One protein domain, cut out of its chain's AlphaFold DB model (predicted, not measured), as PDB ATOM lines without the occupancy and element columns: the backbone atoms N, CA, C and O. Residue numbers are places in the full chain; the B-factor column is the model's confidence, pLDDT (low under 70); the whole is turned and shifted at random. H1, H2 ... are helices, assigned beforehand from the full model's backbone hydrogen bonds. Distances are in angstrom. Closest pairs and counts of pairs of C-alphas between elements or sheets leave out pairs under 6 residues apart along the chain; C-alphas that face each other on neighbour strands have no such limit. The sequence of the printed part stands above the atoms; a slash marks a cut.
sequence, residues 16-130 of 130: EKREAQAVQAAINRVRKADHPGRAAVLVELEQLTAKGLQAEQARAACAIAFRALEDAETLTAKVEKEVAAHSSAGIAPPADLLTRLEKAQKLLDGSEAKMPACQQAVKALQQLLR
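What this domain is: This is residues 16 to 130 of the 130 residues of an uncharacterized protein of Deltaproteobacteria bacterium (UniProt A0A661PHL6). One long helix, H3, runs nearly the whole length of a rod, and four shorter helices pack along it. The hairpin of H1 and H2 and, on another side, H5 gather round the first half of H3 as a four-helix bundle at one end of the rod, while H4 packs on H3 farther along; after H3 the backbone folds back, and H4 and then H5 return along it, one after the other. The printed part has 115 residues with five named helices, in the order H1, H2, H3, H4, H5, and no named strand, and its class is all helix. It is loose, with a radius of gyration of the C-alphas of 17.4 A, and the C-alphas span 59 by 23 by 18 A.

Where its parts are: The printed part opens with H1, residues 16 to 32, which begins at C-alpha 16 at (412.068, 286.252, 321.814) and is 24.4 A from first to last C-alpha. H2 follows as residues 38 to 47, 14.4 A long. H3, residues 53 to 89, is the longest helix at 37 residues; it goes from C-alpha 53 at (413.191, 280.215, 315.315) to C-alpha 89 at (417.393, 233.107, 340.999), a length of 53.8 A. H4, residues 97 to 112, is 22.7 A long. H5, residues 115 to 129, is 20.8 A long and ends at C-alpha 129 at (420.935, 285.748, 324.419). Arg 130, the chain's last residue, comes after it.

How they stand to each other: H3 is the hub, touching the four other helices. H1, H2, H3 and H5 form a bundle, up and down, in which each helix runs against the one before it in the chain. H1 and H2 are a helical hairpin at a shallow tilt of 17 degrees; H1 touches H2 with residues 23 to 30 alone, and the closest C-alphas are those of Ala 26 and Leu 45, 5.5 A apart. H3 touches H1 with residues 54 to 66 alone, the same way at a shallow tilt of 16 degrees, and the C-alphas of Ala 20 and Ala 55 come closest at 5.0 A. H2 and H3 are a helical hairpin at a shallow tilt of 27 degrees, with the closest C-alphas, Glu 46 and Ala 63, 6.0 A apart. H3 touches H5 with residues 54 to 65 alone, opposite ways at a steep tilt of 40 degrees; the closest C-alphas are those of Cys 62 and Cys 118, at 4.6 A. H1 touches H5 with residues 17 to 24 alone, also opposite ways at a steep tilt of 40 degrees, and the C-alphas of Lys 17 and Leu 129 are the closest at 6.1 A. Farther along H3, its residues 64 to 79 alone touch H4 in a third helical hairpin, at a shallow tilt of 22 degrees, where the closest C-alphas, Ala 72 and Ala 104, are 4.8 A apart. H4 and H5 meet only through their link. H4 is apart from H1 and from H2, and H2 is apart from H5. In H1, H2, H3, H4 and H5 every O i to N i+4 pair is within hydrogen-bond range.

The domain as a whole: The two C-alphas farthest apart are those of Gly 90 and Arg 130, at 59.2 A, while the first and last printed C-alphas, Glu 16 and Arg 130, are 12.4 A apart. The printed part has no cut. The links H1 to H2, H2 to H3 and H4 to H5 are tight, the link H3 to H4 is short with 7 residues, and no link is long. The mean pLDDT of the printed part is 93.1, and no printed residue is under 70.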
ATOM      1  N   GLU A  16     411.100 287.188 322.382       88.06
ATOM      2  CA  GLU A  16     412.068 286.252 321.814       88.06
ATOM      3  C   GLU A  16     413.242 285.938 322.762       88.06
ATOM      4  O   GLU A  16     413.603 284.775 322.952       88.06
ATOM      5  N   LYS A  17     413.812 286.951 323.435       90.38
ATOM      6  CA  LYS A  17     414.872 286.729 324.434       90.38
ATOM      7  C   LYS A  17     414.345 285.976 325.658       90.38
ATOM      8  O   LYS A  17     415.070 285.150 326.209       90.38
ATOM      9  N   ARG A  18     413.100 286.215 326.084       91.31
ATOM     10  CA  ARG A  18     412.485 285.486 327.212       91.31
ATOM     11  C   ARG A  18     412.243 284.018 326.871       91.31
ATOM     12  O   ARG A  18     412.582 283.150 327.674       91.31
ATOM     13  N   GLU A  19     411.721 283.738 325.680       92.44
ATOM     14  CA  GLU A  19     411.549 282.370 325.178       92.44
ATOM     15  C   GLU A  19     412.894 281.640 325.106       92.44
ATOM     16  O   GLU A  19     413.039 280.533 325.627       92.44
ATOM     17  N   ALA A  20     413.912 282.290 324.536       93.44
ATOM     18  CA  ALA A  20     415.244 281.715 324.428       93.44
ATOM     19  C   ALA A  20     415.868 281.406 325.802       93.44
ATOM     20  O   ALA A  20     416.490 280.355 325.974       93.44
ATOM     21  N   GLN A  21     415.660 282.264 326.807       94.88
ATOM     22  CA  GLN A  21     416.097 282.002 328.184       94.88
ATOM     23  C   GLN A  21     415.369 280.801 328.796       94.88
ATOM     24  O   GLN A  21     416.014 279.959 329.425       94.88
ATOM     25  N   ALA A  22     414.051 280.696 328.598       95.19
ATOM     26  CA  ALA A  22     413.253 279.585 329.109       95.19
ATOM     27  C   ALA A  22     413.701 278.242 328.511       95.19
ATOM     28  O   ALA A  22     413.953 277.289 329.254       95.19
ATOM     29  N   VAL A  23     413.894 278.187 327.188       96.75
ATOM     30  CA  VAL A  23     414.400 276.994 326.494       96.75
ATOM     31  C   VAL A  23     415.814 276.643 326.963       96.75
ATOM     32  O   VAL A  23     416.074 275.496 327.328       96.75
ATOM     33  N   GLN A  24     416.725 277.618 327.041       96.62
ATOM     34  CA  GLN A  24     418.091 277.387 327.518       96.62
ATOM     35  C   GLN A  24     418.115 276.844 328.956       96.62
ATOM     36  O   GLN A  24     418.923 275.964 329.274       96.62
ATOM     37  N   ALA A  25     417.246 277.360 329.828       96.50
ATOM     38  CA  ALA A  25     417.119 276.894 331.202       96.50
ATOM     39  C   ALA A  25     416.613 275.447 331.265       96.50
ATOM     40  O   ALA A  25     417.205 274.641 331.982       96.50
ATOM     41  N   ALA A  26     415.585 275.089 330.489       96.94
ATOM     42  CA  ALA A  26     415.078 273.720 330.434       96.94
ATOM     43  C   ALA A  26     416.125 272.734 329.896       96.94
ATOM     44  O   ALA A  26     416.381 271.719 330.538       96.94
ATOM     45  N   ILE A  27     416.829 273.074 328.809       97.25
ATOM     46  CA  ILE A  27     417.941 272.259 328.281       97.25
ATOM     47  C   ILE A  27     419.017 272.041 329.355       97.25
ATOM     48  O   ILE A  27     419.530 270.935 329.525       97.25
ATOM     49  N   ASN A  28     419.349 273.084 330.123       96.75
ATOM     50  CA  ASN A  28     420.311 272.970 331.217       96.75
ATOM     51  C   ASN A  28     419.829 272.044 332.334       96.75
ATOM     52  O   ASN A  28     420.658 271.331 332.898       96.75
ATOM     53  N   ARG A  29     418.531 272.059 332.662       96.62
ATOM     54  CA  ARG A  29     417.960 271.135 333.648       96.62
ATOM     55  C   ARG A  29     418.018 269.695 333.142       96.62
ATOM     56  O   ARG A  29     418.510 268.853 333.880       96.62
ATOM     57  N   VAL A  30     417.622 269.430 331.892       96.00
ATOM     58  CA  VAL A  30     417.689 268.079 331.298       96.00
ATOM     59  C   VAL A  30     419.119 267.543 331.329       96.00
ATOM     60  O   VAL A  30     419.352 266.433 331.789       96.00
ATOM     61  N   ARG A  31     420.098 268.360 330.926       94.25
ATOM     62  CA  ARG A  31     421.517 267.977 330.920       94.25
ATOM     63  C   ARG A  31     422.084 267.660 332.310       94.25
ATOM     64  O   ARG A  31     423.039 266.903 332.403       94.25
ATOM     65  N   LYS A  32     421.561 268.290 333.364       95.00
ATOM     66  CA  LYS A  32     421.999 268.076 334.753       95.00
ATOM     67  C   LYS A  32     421.220 266.971 335.465       95.00
ATOM     68  O   LYS A  32     421.569 266.642 336.592       95.00
ATOM     69  N   ALA A  33     420.140 266.480 334.868       93.38
ATOM     70  CA  ALA A  33     419.318 265.447 335.464       93.38
ATOM     71  C   ALA A  33     419.890 264.066 335.129       93.38
ATOM     72  O   ALA A  33     420.113 263.735 333.959       93.38
ATOM     73  N   ASP A  34     420.080 263.259 336.165       90.19
ATOM     74  CA  ASP A  34     420.457 261.856 336.039       90.19
ATOM     75  C   ASP A  34     419.223 260.977 335.815       90.19
ATOM     76  O   ASP A  34     418.092 261.361 336.136       90.19
ATOM     77  N   HIS A  35     419.427 259.777 335.281       87.88
ATOM     78  CA  HIS A  35     418.381 258.762 335.227       87.88
ATOM     79  C   HIS A  35     418.069 258.233 336.638       87.88
ATOM     80  O   HIS A  35     418.997 258.000 337.416       87.88
ATOM     81  N   PRO A  36     416.786 258.024 337.005       83.44
ATOM     82  CA  PRO A  36     415.567 258.180 336.193       83.44
ATOM     83  C   PRO A  36     414.911 259.575 336.248       83.44
ATOM     84  O   PRO A  36     413.842 259.784 335.678       83.44
ATOM     85  N   GLY A  37     415.515 260.546 336.937       87.25
ATOM     86  CA  GLY A  37     414.956 261.893 337.115       87.25
ATOM     87  C   GLY A  37     414.868 262.730 335.831       87.25
ATOM     88  O   GLY A  37     414.077 263.673 335.760       87.25
ATOM     89  N   ARG A  38     415.638 262.387 334.796       93.62
ATOM     90  CA  ARG A  38     415.686 263.125 333.528       93.62
ATOM     91  C   ARG A  38     414.383 263.072 332.731       93.62
ATOM     92  O   ARG A  38     414.033 264.078 332.115       93.62
ATOM     93  N   ALA A  39     413.631 261.972 332.784       93.12
ATOM     94  CA  ALA A  39     412.384 261.817 332.032       93.12
ATOM     95  C   ALA A  39     411.362 262.934 332.322       93.12
ATOM     96  O   ALA A  39     410.764 263.484 331.398       93.12
ATOM     97  N   ALA A  40     411.193 263.311 333.594       92.56
ATOM     98  CA  ALA A  40     410.255 264.363 333.990       92.56
ATOM     99  C   ALA A  40     410.662 265.735 333.429       92.56
ATOM    100  O   ALA A  40     409.848 266.454 332.858       92.56
ATOM    101  N   VAL A  41     411.950 266.066 333.529       95.00
ATOM    102  CA  VAL A  41     412.494 267.342 333.044       95.00
ATOM    103  C   VAL A  41     412.496 267.407 331.513       95.00
ATOM    104  O   VAL A  41     412.327 268.475 330.926       95.00
ATOM    105  N   LEU A  42     412.665 266.266 330.845       96.06
ATOM    106  CA  LEU A  42     412.580 266.175 329.392       96.06
ATOM    107  C   LEU A  42     411.164 266.483 328.886       96.06
ATOM    108  O   LEU A  42     411.017 267.200 327.898       96.06
ATOM    109  N   VAL A  43     410.130 266.010 329.586       95.56
ATOM    110  CA  VAL A  43     408.736 266.354 329.269       95.56
ATOM    111  C   VAL A  43     408.505 267.863 329.381       95.56
ATOM    112  O   VAL A  43     407.859 268.438 328.507       95.56
ATOM    113  N   GLU A  44     409.081 268.530 330.389       94.75
ATOM    114  CA  GLU A  44     409.012 269.996 330.481       94.75
ATOM    115  C   GLU A  44     409.623 270.668 329.245       94.75
ATOM    116  O   GLU A  44     409.021 271.584 328.688       94.75
ATOM    117  N   LEU A  45     410.799 270.215 328.793       96.38
ATOM    118  CA  LEU A  45     411.449 270.754 327.594       96.38
ATOM    119  C   LEU A  45     410.577 270.565 326.344       96.38
ATOM    120  O   LEU A  45     410.447 271.484 325.541       96.38
ATOM    121  N   GLU A  46     409.972 269.393 326.176       95.81
ATOM    122  CA  GLU A  46     409.114 269.095 325.028       95.81
ATOM    123  C   GLU A  46     407.830 269.929 325.009       95.81
ATOM    124  O   GLU A  46     407.374 270.323 323.935       95.81
ATOM    125  N   GLN A  47     407.272 270.229 326.183       95.81
ATOM    126  CA  GLN A  47     406.041 271.005 326.335       95.81
ATOM    127  C   GLN A  47     406.253 272.521 326.274       95.81
ATOM    128  O   GLN A  47     405.276 273.266 326.187       95.81
ATOM    129  N   LEU A  48     407.500 273.004 326.308       94.50
ATOM    130  CA  LEU A  48     407.770 274.427 326.138       94.50
ATOM    131  C   LEU A  48     407.330 274.897 324.750       94.50
ATOM    132  O   LEU A  48     407.834 274.441 323.724       94.50
ATOM    133  N   THR A  49     406.436 275.879 324.722       89.81
ATOM    134  CA  THR A  49     406.106 276.604 323.497       89.81
ATOM    135  C   THR A  49     407.210 277.614 323.208       89.81
ATOM    136  O   THR A  49     407.471 278.498 324.022       89.81
ATOM    137  N   ALA A  50     407.842 277.495 322.044       89.00
ATOM    138  CA  ALA A  50     408.803 278.460 321.524       89.00
ATOM    139  C   ALA A  50     408.369 278.873 320.117       89.00
ATOM    140  O   ALA A  50     408.117 278.009 319.275       89.00
ATOM    141  N   LYS A  51     408.247 280.180 319.874       90.12
ATOM    142  CA  LYS A  51     407.873 280.744 318.569       90.12
ATOM    143  C   LYS A  51     409.086 281.305 317.838       90.12
ATOM    144  O   LYS A  51     409.120 281.278 316.610       90.12
ATOM    145  N   GLY A  52     410.077 281.802 318.580       90.81
ATOM    146  CA  GLY A  52     411.357 282.224 318.023       90.81
ATOM    147  C   GLY A  52     412.085 281.054 317.361       90.81
ATOM    148  O   GLY A  52     412.213 279.983 317.953       90.81
ATOM    149  N   LEU A  53     412.590 281.266 316.142       92.94
ATOM    150  CA  LEU A  53     413.191 280.215 315.315       92.94
ATOM    151  C   LEU A  53     414.319 279.469 316.047       92.94
ATOM    152  O   LEU A  53     414.342 278.242 316.065       92.94
ATOM    153  N   GLN A  54     415.238 280.196 316.687       93.62
ATOM    154  CA  GLN A  54     416.369 279.599 317.402       93.62
ATOM    155  C   GLN A  54     415.911 278.821 318.642       93.62
ATOM    156  O   GLN A  54     416.479 277.775 318.958       93.62
ATOM    157  N   ALA A  55     414.895 279.321 319.350       95.44
ATOM    158  CA  ALA A  55     414.353 278.680 320.545       95.44
ATOM    159  C   ALA A  55     413.605 277.386 320.193       95.44
ATOM    160  O   ALA A  55     413.803 276.369 320.855       95.44
ATOM    161  N   GLU A  56     412.815 277.397 319.118       96.31
ATOM    162  CA  GLU A  56     412.131 276.211 318.599       96.31
ATOM    163  C   GLU A  56     413.141 275.144 318.160       96.31
ATOM    164  O   GLU A  56     413.091 274.018 318.658       96.31
ATOM    165  N   GLN A  57     414.125 275.527 317.339       96.12
ATOM    166  CA  GLN A  57     415.154 274.608 316.849       96.12
ATOM    167  C   GLN A  57     415.963 273.991 317.992       96.12
ATOM    168  O   GLN A  57     416.203 272.782 317.996       96.12
ATOM    169  N   ALA A  58     416.372 274.793 318.981       96.94
ATOM    170  CA  ALA A  58     417.106 274.298 320.142       96.94
ATOM    171  C   ALA A  58     416.258 273.347 320.989       96.94
ATOM    172  O   ALA A  58     416.739 272.279 321.371       96.94
ATOM    173  N   ARG A  59     414.990 273.694 321.239       97.56
ATOM    174  CA  ARG A  59     414.047 272.827 321.950       97.56
ATOM    175  C   ARG A  59     413.887 271.492 321.227       97.56
ATOM    176  O   ARG A  59     414.088 270.453 321.846       97.56
ATOM    177  N   ALA A  60     413.566 271.513 319.935       97.19
ATOM    178  CA  ALA A  60     413.304 270.312 319.149       97.19
ATOM    179  C   ALA A  60     414.550 269.423 319.031       97.19
ATOM    180  O   ALA A  60     414.495 268.238 319.359       97.19
ATOM    181  N   ALA A  61     415.691 269.992 318.630       97.25
ATOM    182  CA  ALA A  61     416.927 269.234 318.457       97.25
ATOM    183  C   ALA A  61     417.384 268.583 319.770       97.25
ATOM    184  O   ALA A  61     417.751 267.407 319.786       97.25
ATOM    185  N   CYS A  62     417.326 269.321 320.882       97.25
ATOM    186  CA  CYS A  62     417.725 268.786 322.177       97.25
ATOM    187  C   CYS A  62     416.710 267.795 322.746       97.25
ATOM    188  O   CYS A  62     417.133 266.777 323.287       97.25
ATOM    189  N   ALA A  63     415.405 268.019 322.583       97.06
ATOM    190  CA  ALA A  63     414.392 267.057 323.010       97.06
ATOM    191  C   ALA A  63     414.586 265.694 322.332       97.06
ATOM    192  O   ALA A  63     414.645 264.678 323.016       97.06
ATOM    193  N   ILE A  64     414.784 265.665 321.008       96.31
ATOM    194  CA  ILE A  64     414.995 264.405 320.276       96.31
ATOM    195  C   ILE A  64     416.275 263.705 320.757       96.31
ATOM    196  O   ILE A  64     416.284 262.489 320.953       96.31
ATOM    197  N   ALA A  65     417.358 264.461 320.943       96.19
ATOM    198  CA  ALA A  65     418.637 263.904 321.355       96.19
ATOM    199  C   ALA A  65     418.559 263.321 322.784       96.19
ATOM    200  O   ALA A  65     418.912 262.165 323.004       96.19
ATOM    201  N   PHE A  66     418.008 264.068 323.746       95.50
ATOM    202  CA  PHE A  66     417.855 263.595 325.125       95.50
ATOM    203  C   PHE A  66     416.799 262.497 325.283       95.50
ATOM    204  O   PHE A  66     416.955 261.648 326.156       95.50
ATOM    205  N   ARG A  67     415.762 262.462 324.438       95.19
ATOM    206  CA  ARG A  67     414.778 261.370 324.429       95.19
ATOM    207  C   ARG A  67     415.418 260.044 324.044       95.19
ATOM    208  O   ARG A  67     415.219 259.057 324.739       95.19
ATOM    209  N   ALA A  68     416.242 260.042 322.996       92.38
ATOM    210  CA  ALA A  68     416.983 258.849 322.598       92.38
ATOM    211  C   ALA A  68     417.925 258.359 323.713       92.38
ATOM    212  O   ALA A  68     418.011 257.156 323.948       92.38
ATOM    213  N   LEU A  69     418.582 259.283 324.428       94.00
ATOM    214  CA  LEU A  69     419.420 258.942 325.581       94.00
ATOM    215  C   LEU A  69     418.605 258.316 326.724       94.00
ATOM    216  O   LEU A  69     418.987 257.272 327.245       94.00
ATOM    217  N   GLU A  70     417.475 258.925 327.090       94.81
ATOM    218  CA  GLU A  70     416.611 258.430 328.169       94.81
ATOM    219  C   GLU A  70     416.030 257.046 327.859       94.81
ATOM    220  O   GLU A  70     415.986 256.175 328.731       94.81
ATOM    221  N   ASP A  71     415.617 256.819 326.609       93.06
ATOM    222  CA  ASP A  71     415.114 255.522 326.157       93.06
ATOM    223  C   ASP A  71     416.207 254.443 326.235       93.06
ATOM    224  O   ASP A  71     415.933 253.303 326.630       93.06
ATOM    225  N   ALA A  72     417.449 254.798 325.892       92.69
ATOM    226  CA  ALA A  72     418.592 253.897 325.963       92.69
ATOM    227  C   ALA A  72     418.951 253.519 327.407       92.69
ATOM    228  O   ALA A  72     419.108 252.335 327.720       92.69
ATOM    229  N   GLU A  73     419.039 254.506 328.301       93.75
ATOM    230  CA  GLU A  73     419.337 254.289 329.719       93.75
ATOM    231  C   GLU A  73     418.212 253.507 330.409       93.75
ATOM    232  O   GLU A  73     418.480 252.541 331.121       93.75
ATOM    233  N   THR A  74     416.948 253.822 330.107       94.00
ATOM    234  CA  THR A  74     415.790 253.069 330.612       94.00
ATOM    235  C   THR A  74     415.841 251.602 330.187       94.00
ATOM    236  O   THR A  74     415.533 250.707 330.978       94.00
ATOM    237  N   LEU A  75     416.192 251.323 328.928       93.38
ATOM    238  CA  LEU A  75     416.309 249.949 328.443       93.38
ATOM    239  C   LEU A  75     417.492 249.225 329.094       93.38
ATOM    240  O   LEU A  75     417.338 248.069 329.485       93.38
ATOM    241  N   THR A  76     418.624 249.909 329.261       91.25
ATOM    242  CA  THR A  76     419.821 249.375 329.929       91.25
ATOM    243  C   THR A  76     419.515 249.009 331.378       91.25
ATOM    244  O   THR A  76     419.689 247.854 331.758       91.25
ATOM    245  N   ALA A  77     418.914 249.920 332.148       92.75
ATOM    246  CA  ALA A  77     418.519 249.673 333.535       92.75
ATOM    247  C   ALA A  77     417.526 248.503 333.667       92.75
ATOM    248  O   ALA A  77     417.591 247.716 334.615       92.75
ATOM    249  N   LYS A  78     416.605 248.339 332.702       92.06
ATOM    250  CA  LYS A  78     415.709 247.170 332.651       92.06
ATOM    251  C   LYS A  78     416.481 245.872 332.431       92.06
ATOM    252  O   LYS A  78     416.216 244.899 333.131       92.06
ATOM    253  N   VAL A  79     417.411 245.854 331.476       92.00
ATOM    254  CA  VAL A  79     418.238 244.671 331.200       92.00
ATOM    255  C   VAL A  79     419.106 244.329 332.412       92.00
ATOM    256  O   VAL A  79     419.103 243.180 332.838       92.00
ATOM    257  N   GLU A  80     419.773 245.303 333.027       91.12
ATOM    258  CA  GLU A  80     420.588 245.093 334.232       91.12
ATOM    259  C   GLU A  80     419.771 244.511 335.386       91.12
ATOM    260  O   GLU A  80     420.178 243.528 336.012       91.12
ATOM    261  N   LYS A  81     418.577 245.061 335.637       91.62
ATOM    262  CA  LYS A  81     417.669 244.553 336.669       91.62
ATOM    263  C   LYS A  81     417.236 243.114 336.392       91.62
ATOM    264  O   LYS A  81     417.165 242.306 337.317       91.62
ATOM    265  N   GLU A  82     416.942 242.783 335.139       90.44
ATOM    266  CA  GLU A  82     416.586 241.421 334.744       90.44
ATOM    267  C   GLU A  82     417.767 240.460 334.883       90.44
ATOM    268  O   GLU A  82     417.586 239.378 335.438       90.44
ATOM    269  N   VAL A  83     418.973 240.844 334.460       90.44
ATOM    270  CA  VAL A  83     420.188 240.031 334.643       90.44
ATOM    271  C   VAL A  83     420.438 239.766 336.121       90.44
ATOM    272  O   VAL A  83     420.680 238.619 336.501       90.44
ATOM    273  N   ALA A  84     420.335 240.794 336.964       90.38
ATOM    274  CA  ALA A  84     420.496 240.657 338.406       90.38
ATOM    275  C   ALA A  84     419.446 239.709 339.008       90.38
ATOM    276  O   ALA A  84     419.787 238.852 339.828       90.38
ATOM    277  N   ALA A  85     418.185 239.810 338.574       92.06
ATOM    278  CA  ALA A  85     417.111 238.925 339.020       92.06
ATOM    279  C   ALA A  85     417.343 237.458 338.609       92.06
ATOM    280  O   ALA A  85     417.226 236.572 339.453       92.06
ATOM    281  N   HIS A  86     417.726 237.195 337.355       89.81
ATOM    282  CA  HIS A  86     418.005 235.836 336.863       89.81
ATOM    283  C   HIS A  86     419.238 235.228 337.539       89.81
ATOM    284  O   HIS A  86     419.192 234.083 337.987       89.81
ATOM    285  N   SER A  87     420.300 236.024 337.702       88.56
ATOM    286  CA  SER A  87     421.522 235.609 338.402       88.56
ATOM    287  C   SER A  87     421.235 235.239 339.858       88.56
ATOM    288  O   SER A  87     421.716 234.218 340.342       88.56
ATOM    289  N   SER A  88     420.397 236.026 340.543       90.31
ATOM    290  CA  SER A  88     420.007 235.769 341.938       90.31
ATOM    291  C   SER A  88     419.079 234.557 342.078       90.31
ATOM    292  O   SER A  88     419.093 233.885 343.105       90.31
ATOM    293  N   ALA A  89     418.279 234.266 341.048       90.94
ATOM    294  CA  ALA A  89     417.393 233.107 340.999       90.94
ATOM    295  C   ALA A  89     418.094 231.817 340.523       90.94
ATOM    296  O   ALA A  89     417.484 230.751 340.562       90.94
ATOM    297  N   GLY A  90     419.345 231.897 340.052       89.69
ATOM    298  CA  GLY A  90     420.052 230.765 339.443       89.69
ATOM    299  C   GLY A  90     419.430 230.294 338.122       89.69
ATOM    300  O   GLY A  90     419.577 229.130 337.755       89.69
ATOM    301  N   ILE A  91     418.708 231.176 337.423       91.25
ATOM    302  CA  ILE A  91     418.015 230.874 336.164       91.25
ATOM    303  C   ILE A  91     418.812 231.478 335.007       91.25
ATOM    304  O   ILE A  91     419.406 232.548 335.136       91.25
ATOM    305  N   ALA A  92     418.820 230.796 333.861       86.25
ATOM    306  CA  ALA A  92     419.432 231.321 332.646       86.25
ATOM    307  C   ALA A  92     418.794 232.670 332.241       86.25
ATOM    308  O   ALA A  92     417.572 232.808 332.337       86.25
ATOM    309  N   PRO A  93     419.583 233.653 331.768       85.62
ATOM    310  CA  PRO A  93     419.043 234.909 331.260       85.62
ATOM    311  C   PRO A  93     418.081 234.698 330.077       85.62
ATOM    312  O   PRO A  93     418.183 233.686 329.376       85.62
ATOM    313  N   PRO A  94     417.194 235.668 329.798       87.44
ATOM    314  CA  PRO A  94     416.316 235.625 328.634       87.44
ATOM    315  C   PRO A  94     417.106 235.475 327.327       87.44
ATOM    316  O   PRO A  94     418.145 236.109 327.140       87.44
ATOM    317  N   ALA A  95     416.600 234.669 326.390       89.31
ATOM    318  CA  ALA A  95     417.272 234.427 325.110       89.31
ATOM    319  C   ALA A  95     417.384 235.690 324.230       89.31
ATOM    320  O   ALA A  95     418.268 235.780 323.381       89.31
ATOM    321  N   ASP A  96     416.511 236.678 324.435       91.88
ATOM    322  CA  ASP A  96     416.478 237.952 323.711       91.88
ATOM    323  C   ASP A  96     417.349 239.049 324.352       91.88
ATOM    324  O   ASP A  96     417.363 240.185 323.869       91.88
ATOM    325  N   LEU A  97     418.098 238.731 325.414       90.44
ATOM    326  CA  LEU A  97     418.928 239.691 326.143       90.44
ATOM    327  C   LEU A  97     419.918 240.426 325.228       90.44
ATOM    328  O   LEU A  97     420.019 241.652 325.287       90.44
ATOM    329  N   LEU A  98     420.611 239.692 324.352       90.31
ATOM    330  CA  LEU A  98     421.564 240.277 323.405       90.31
ATOM    331  C   LEU A  98     420.871 241.242 322.437       90.31
ATOM    332  O   LEU A  98     421.324 242.370 322.273       90.31
ATOM    333  N   THR A  99     419.715 240.860 321.892       93.19
ATOM    334  CA  THR A  99     418.906 241.722 321.014       93.19
ATOM    335  C   THR A  99     418.484 243.015 321.718       93.19
ATOM    336  O   THR A  99     418.446 244.090 321.114       93.19
ATOM    337  N   ARG A 100     418.162 242.942 323.013       90.00
ATOM    338  CA  ARG A 100     417.794 244.117 323.815       90.00
ATOM    339  C   ARG A 100     418.990 245.013 324.121       90.00
ATOM    340  O   ARG A 100     418.833 246.230 324.055       90.00
ATOM    341  N   LEU A 101     420.163 244.443 324.393       90.31
ATOM    342  CA  LEU A 101     421.410 245.200 324.543       90.31
ATOM    343  C   LEU A 101     421.807 245.889 323.233       90.31
ATOM    344  O   LEU A 101     422.095 247.082 323.237       90.31
ATOM    345  N   GLU A 102     421.721 245.196 322.097       93.12
ATOM    346  CA  GLU A 102     421.942 245.798 320.777       93.12
ATOM    347  C   GLU A 102     420.963 246.943 320.500       93.12
ATOM    348  O   GLU A 102     421.335 247.973 319.938       93.12
ATOM    349  N   LYS A 103     419.696 246.793 320.905       92.44
ATOM    350  CA  LYS A 103     418.704 247.867 320.797       92.44
ATOM    351  C   LYS A 103     419.063 249.062 321.683       92.44
ATOM    352  O   LYS A 103     418.911 250.192 321.225       92.44
ATOM    353  N   ALA A 104     419.532 248.834 322.910       90.81
ATOM    354  CA  ALA A 104     419.991 249.902 323.797       90.81
ATOM    355  C   ALA A 104     421.189 250.640 323.188       90.81
ATOM    356  O   ALA A 104     421.165 251.866 323.105       90.81
ATOM    357  N   GLN A 105     422.163 249.902 322.648       91.81
ATOM    358  CA  GLN A 105     423.313 250.481 321.958       91.81
ATOM    359  C   GLN A 105     422.887 251.327 320.753       91.81
ATOM    360  O   GLN A 105     423.308 252.470 320.630       91.81
ATOM    361  N   LYS A 106     421.970 250.836 319.910       94.31
ATOM    362  CA  LYS A 106     421.450 251.618 318.773       94.31
ATOM    363  C   LYS A 106     420.762 252.916 319.203       94.31
ATOM    364  O   LYS A 106     420.796 253.897 318.461       94.31
ATOM    365  N   LEU A 107     420.108 252.930 320.366       92.31
ATOM    366  CA  LEU A 107     419.513 254.146 320.921       92.31
ATOM    367  C   LEU A 107     420.589 255.115 321.437       92.31
ATOM    368  O   LEU A 107     420.460 256.313 321.184       92.31
ATOM    369  N   LEU A 108     421.659 254.609 322.068       92.19
ATOM    370  CA  LEU A 108     422.831 255.410 322.448       92.19
ATOM    371  C   LEU A 108     423.497 256.030 321.217       92.19
ATOM    372  O   LEU A 108     423.581 257.251 321.135       92.19
ATOM    373  N   ASP A 109     423.847 255.223 320.214       93.19
ATOM    374  CA  ASP A 109     424.442 255.695 318.956       93.19
ATOM    375  C   ASP A 109     423.521 256.721 318.274       93.19
ATOM    376  O   ASP A 109     423.944 257.763 317.767       93.19
ATOM    377  N   GLY A 110     422.213 256.450 318.300       90.25
ATOM    378  CA  GLY A 110     421.191 257.342 317.778       90.25
ATOM    379  C   GLY A 110     421.084 258.664 318.540       90.25
ATOM    380  O   GLY A 110     420.710 259.667 317.928       90.25
ATOM    381  N   SER A 111     421.372 258.686 319.839       92.56
ATOM    382  CA  SER A 111     421.454 259.896 320.661       92.56
ATOM    383  C   SER A 111     422.727 260.679 320.348       92.56
ATOM    384  O   SER A 111     422.656 261.868 320.030       92.56
ATOM    385  N   GLU A 112     423.878 260.002 320.336       94.12
ATOM    386  CA  GLU A 112     425.180 260.593 320.021       94.12
ATOM    387  C   GLU A 112     425.181 261.259 318.645       94.12
ATOM    388  O   GLU A 112     425.604 262.406 318.515       94.12
ATOM    389  N   ALA A 113     424.594 260.609 317.637       95.19
ATOM    390  CA  ALA A 113     424.455 261.166 316.294       95.19
ATOM    391  C   ALA A 113     423.614 262.458 316.246       95.19
ATOM    392  O   ALA A 113     423.780 263.276 315.340       95.19
ATOM    393  N   LYS A 114     422.709 262.670 317.211       95.12
ATOM    394  CA  LYS A 114     421.831 263.851 317.280       95.12
ATOM    395  C   LYS A 114     422.375 264.958 318.180       95.12
ATOM    396  O   LYS A 114     421.963 266.112 318.036       95.12
ATOM    397  N   MET A 115     423.315 264.649 319.074       96.50
ATOM    398  CA  MET A 115     423.901 265.646 319.972       96.50
ATOM    399  C   MET A 115     424.567 266.826 319.260       96.50
ATOM    400  O   MET A 115     424.356 267.950 319.721       96.50
ATOM    401  N   PRO A 116     425.289 266.657 318.134       97.69
ATOM    402  CA  PRO A 116     425.845 267.791 317.399       97.69
ATOM    403  C   PRO A 116     424.787 268.822 316.985       97.69
ATOM    404  O   PRO A 116     425.010 270.023 317.139       97.69
ATOM    405  N   ALA A 117     423.607 268.371 316.545       96.44
ATOM    406  CA  ALA A 117     422.510 269.264 316.174       96.44
ATOM    407  C   ALA A 117     421.971 270.037 317.390       96.44
ATOM    408  O   ALA A 117     421.803 271.255 317.317       96.44
ATOM    409  N   CYS A 118     421.774 269.365 318.532       97.50
ATOM    410  CA  CYS A 118     421.402 270.031 319.786       97.50
ATOM    411  C   CYS A 118     422.462 271.060 320.215       97.50
ATOM    412  O   CYS A 118     422.128 272.203 320.523       97.50
ATOM    413  N   GLN A 119     423.749 270.702 320.187       97.12
ATOM    414  CA  GLN A 119     424.844 271.599 320.570       97.12
ATOM    415  C   GLN A 119     424.922 272.833 319.667       97.12
ATOM    416  O   GLN A 119     425.105 273.952 320.154       97.12
ATOM    417  N   GLN A 120     424.756 272.648 318.357       97.25
ATOM    418  CA  GLN A 120     424.756 273.744 317.397       97.25
ATOM    419  C   GLN A 120     423.556 274.673 317.610       97.25
ATOM    420  O   GLN A 120     423.732 275.894 317.644       97.25
ATOM    421  N   ALA A 121     422.365 274.115 317.834       95.75
ATOM    422  CA  ALA A 121     421.164 274.893 318.111       95.75
ATOM    423  C   ALA A 121     421.265 275.655 319.446       95.75
ATOM    424  O   ALA A 121     420.929 276.835 319.509       95.75
ATOM    425  N   VAL A 122     421.833 275.043 320.491       95.88
ATOM    426  CA  VAL A 122     422.136 275.715 321.767       95.88
ATOM    427  C   VAL A 122     423.132 276.857 321.573       95.88
ATOM    428  O   VAL A 122     422.954 277.928 322.145       95.88
ATOM    429  N   LYS A 123     424.170 276.679 320.750       96.81
ATOM    430  CA  LYS A 123     425.129 277.753 320.459       96.81
ATOM    431  C   LYS A 123     424.453 278.935 319.759       96.81
ATOM    432  O   LYS A 123     424.706 280.077 320.141       96.81
ATOM    433  N   ALA A 124     423.586 278.673 318.781       93.62
ATOM    434  CA  ALA A 124     422.800 279.710 318.110       93.62
ATOM    435  C   ALA A 124     421.853 280.426 319.089       93.62
ATOM    436  O   ALA A 124     421.791 281.655 319.111       93.62
ATOM    437  N   LEU A 125     421.194 279.670 319.971       93.88
ATOM    438  CA  LEU A 125     420.355 280.212 321.039       93.88
ATOM    439  C   LEU A 125     421.149 281.129 321.979       93.88
ATOM    440  O   LEU A 125     420.711 282.223 322.314       93.88
ATOM    441  N   GLN A 126     422.355 280.724 322.374       94.06
ATOM    442  CA  GLN A 126     423.224 281.523 323.241       94.06
ATOM    443  C   GLN A 126     423.726 282.801 322.571       94.06
ATOM    444  O   GLN A 126     423.935 283.793 323.261       94.06
ATOM    445  N   GLN A 127     423.933 282.794 321.253       93.38
ATOM    446  CA  GLN A 127     424.296 284.000 320.509       93.38
ATOM    447  C   GLN A 127     423.169 285.035 320.534       93.38
ATOM    448  O   GLN A 127     423.454 286.216 320.697       93.38
ATOM    449  N   LEU A 128     421.910 284.594 320.457       89.56
ATOM    450  CA  LEU A 128     420.733 285.459 320.584       89.56
ATOM    451  C   LEU A 128     420.586 286.062 321.993       89.56
ATOM    452  O   LEU A 128     420.065 287.163 322.159       89.56
ATOM    453  N   LEU A 129     421.032 285.332 323.018       89.25
ATOM    454  CA  LEU A 129     420.935 285.748 324.419       89.25
ATOM    455  C   LEU A 129     422.028 286.720 324.871       89.25
ATOM    456  O   LEU A 129     421.881 287.318 325.940       89.25
ATOM    457  N   ARG A 130     423.098 286.865 324.087       85.81
ATOM    458  CA  ARG A 130     424.136 287.877 324.313       85.81
ATOM    459  C   ARG A 130     423.623 289.282 323.976       85.81
ATOM    460  O   ARG A 130     424.236 290.226 324.503       85.81
TER     461      ARG A 130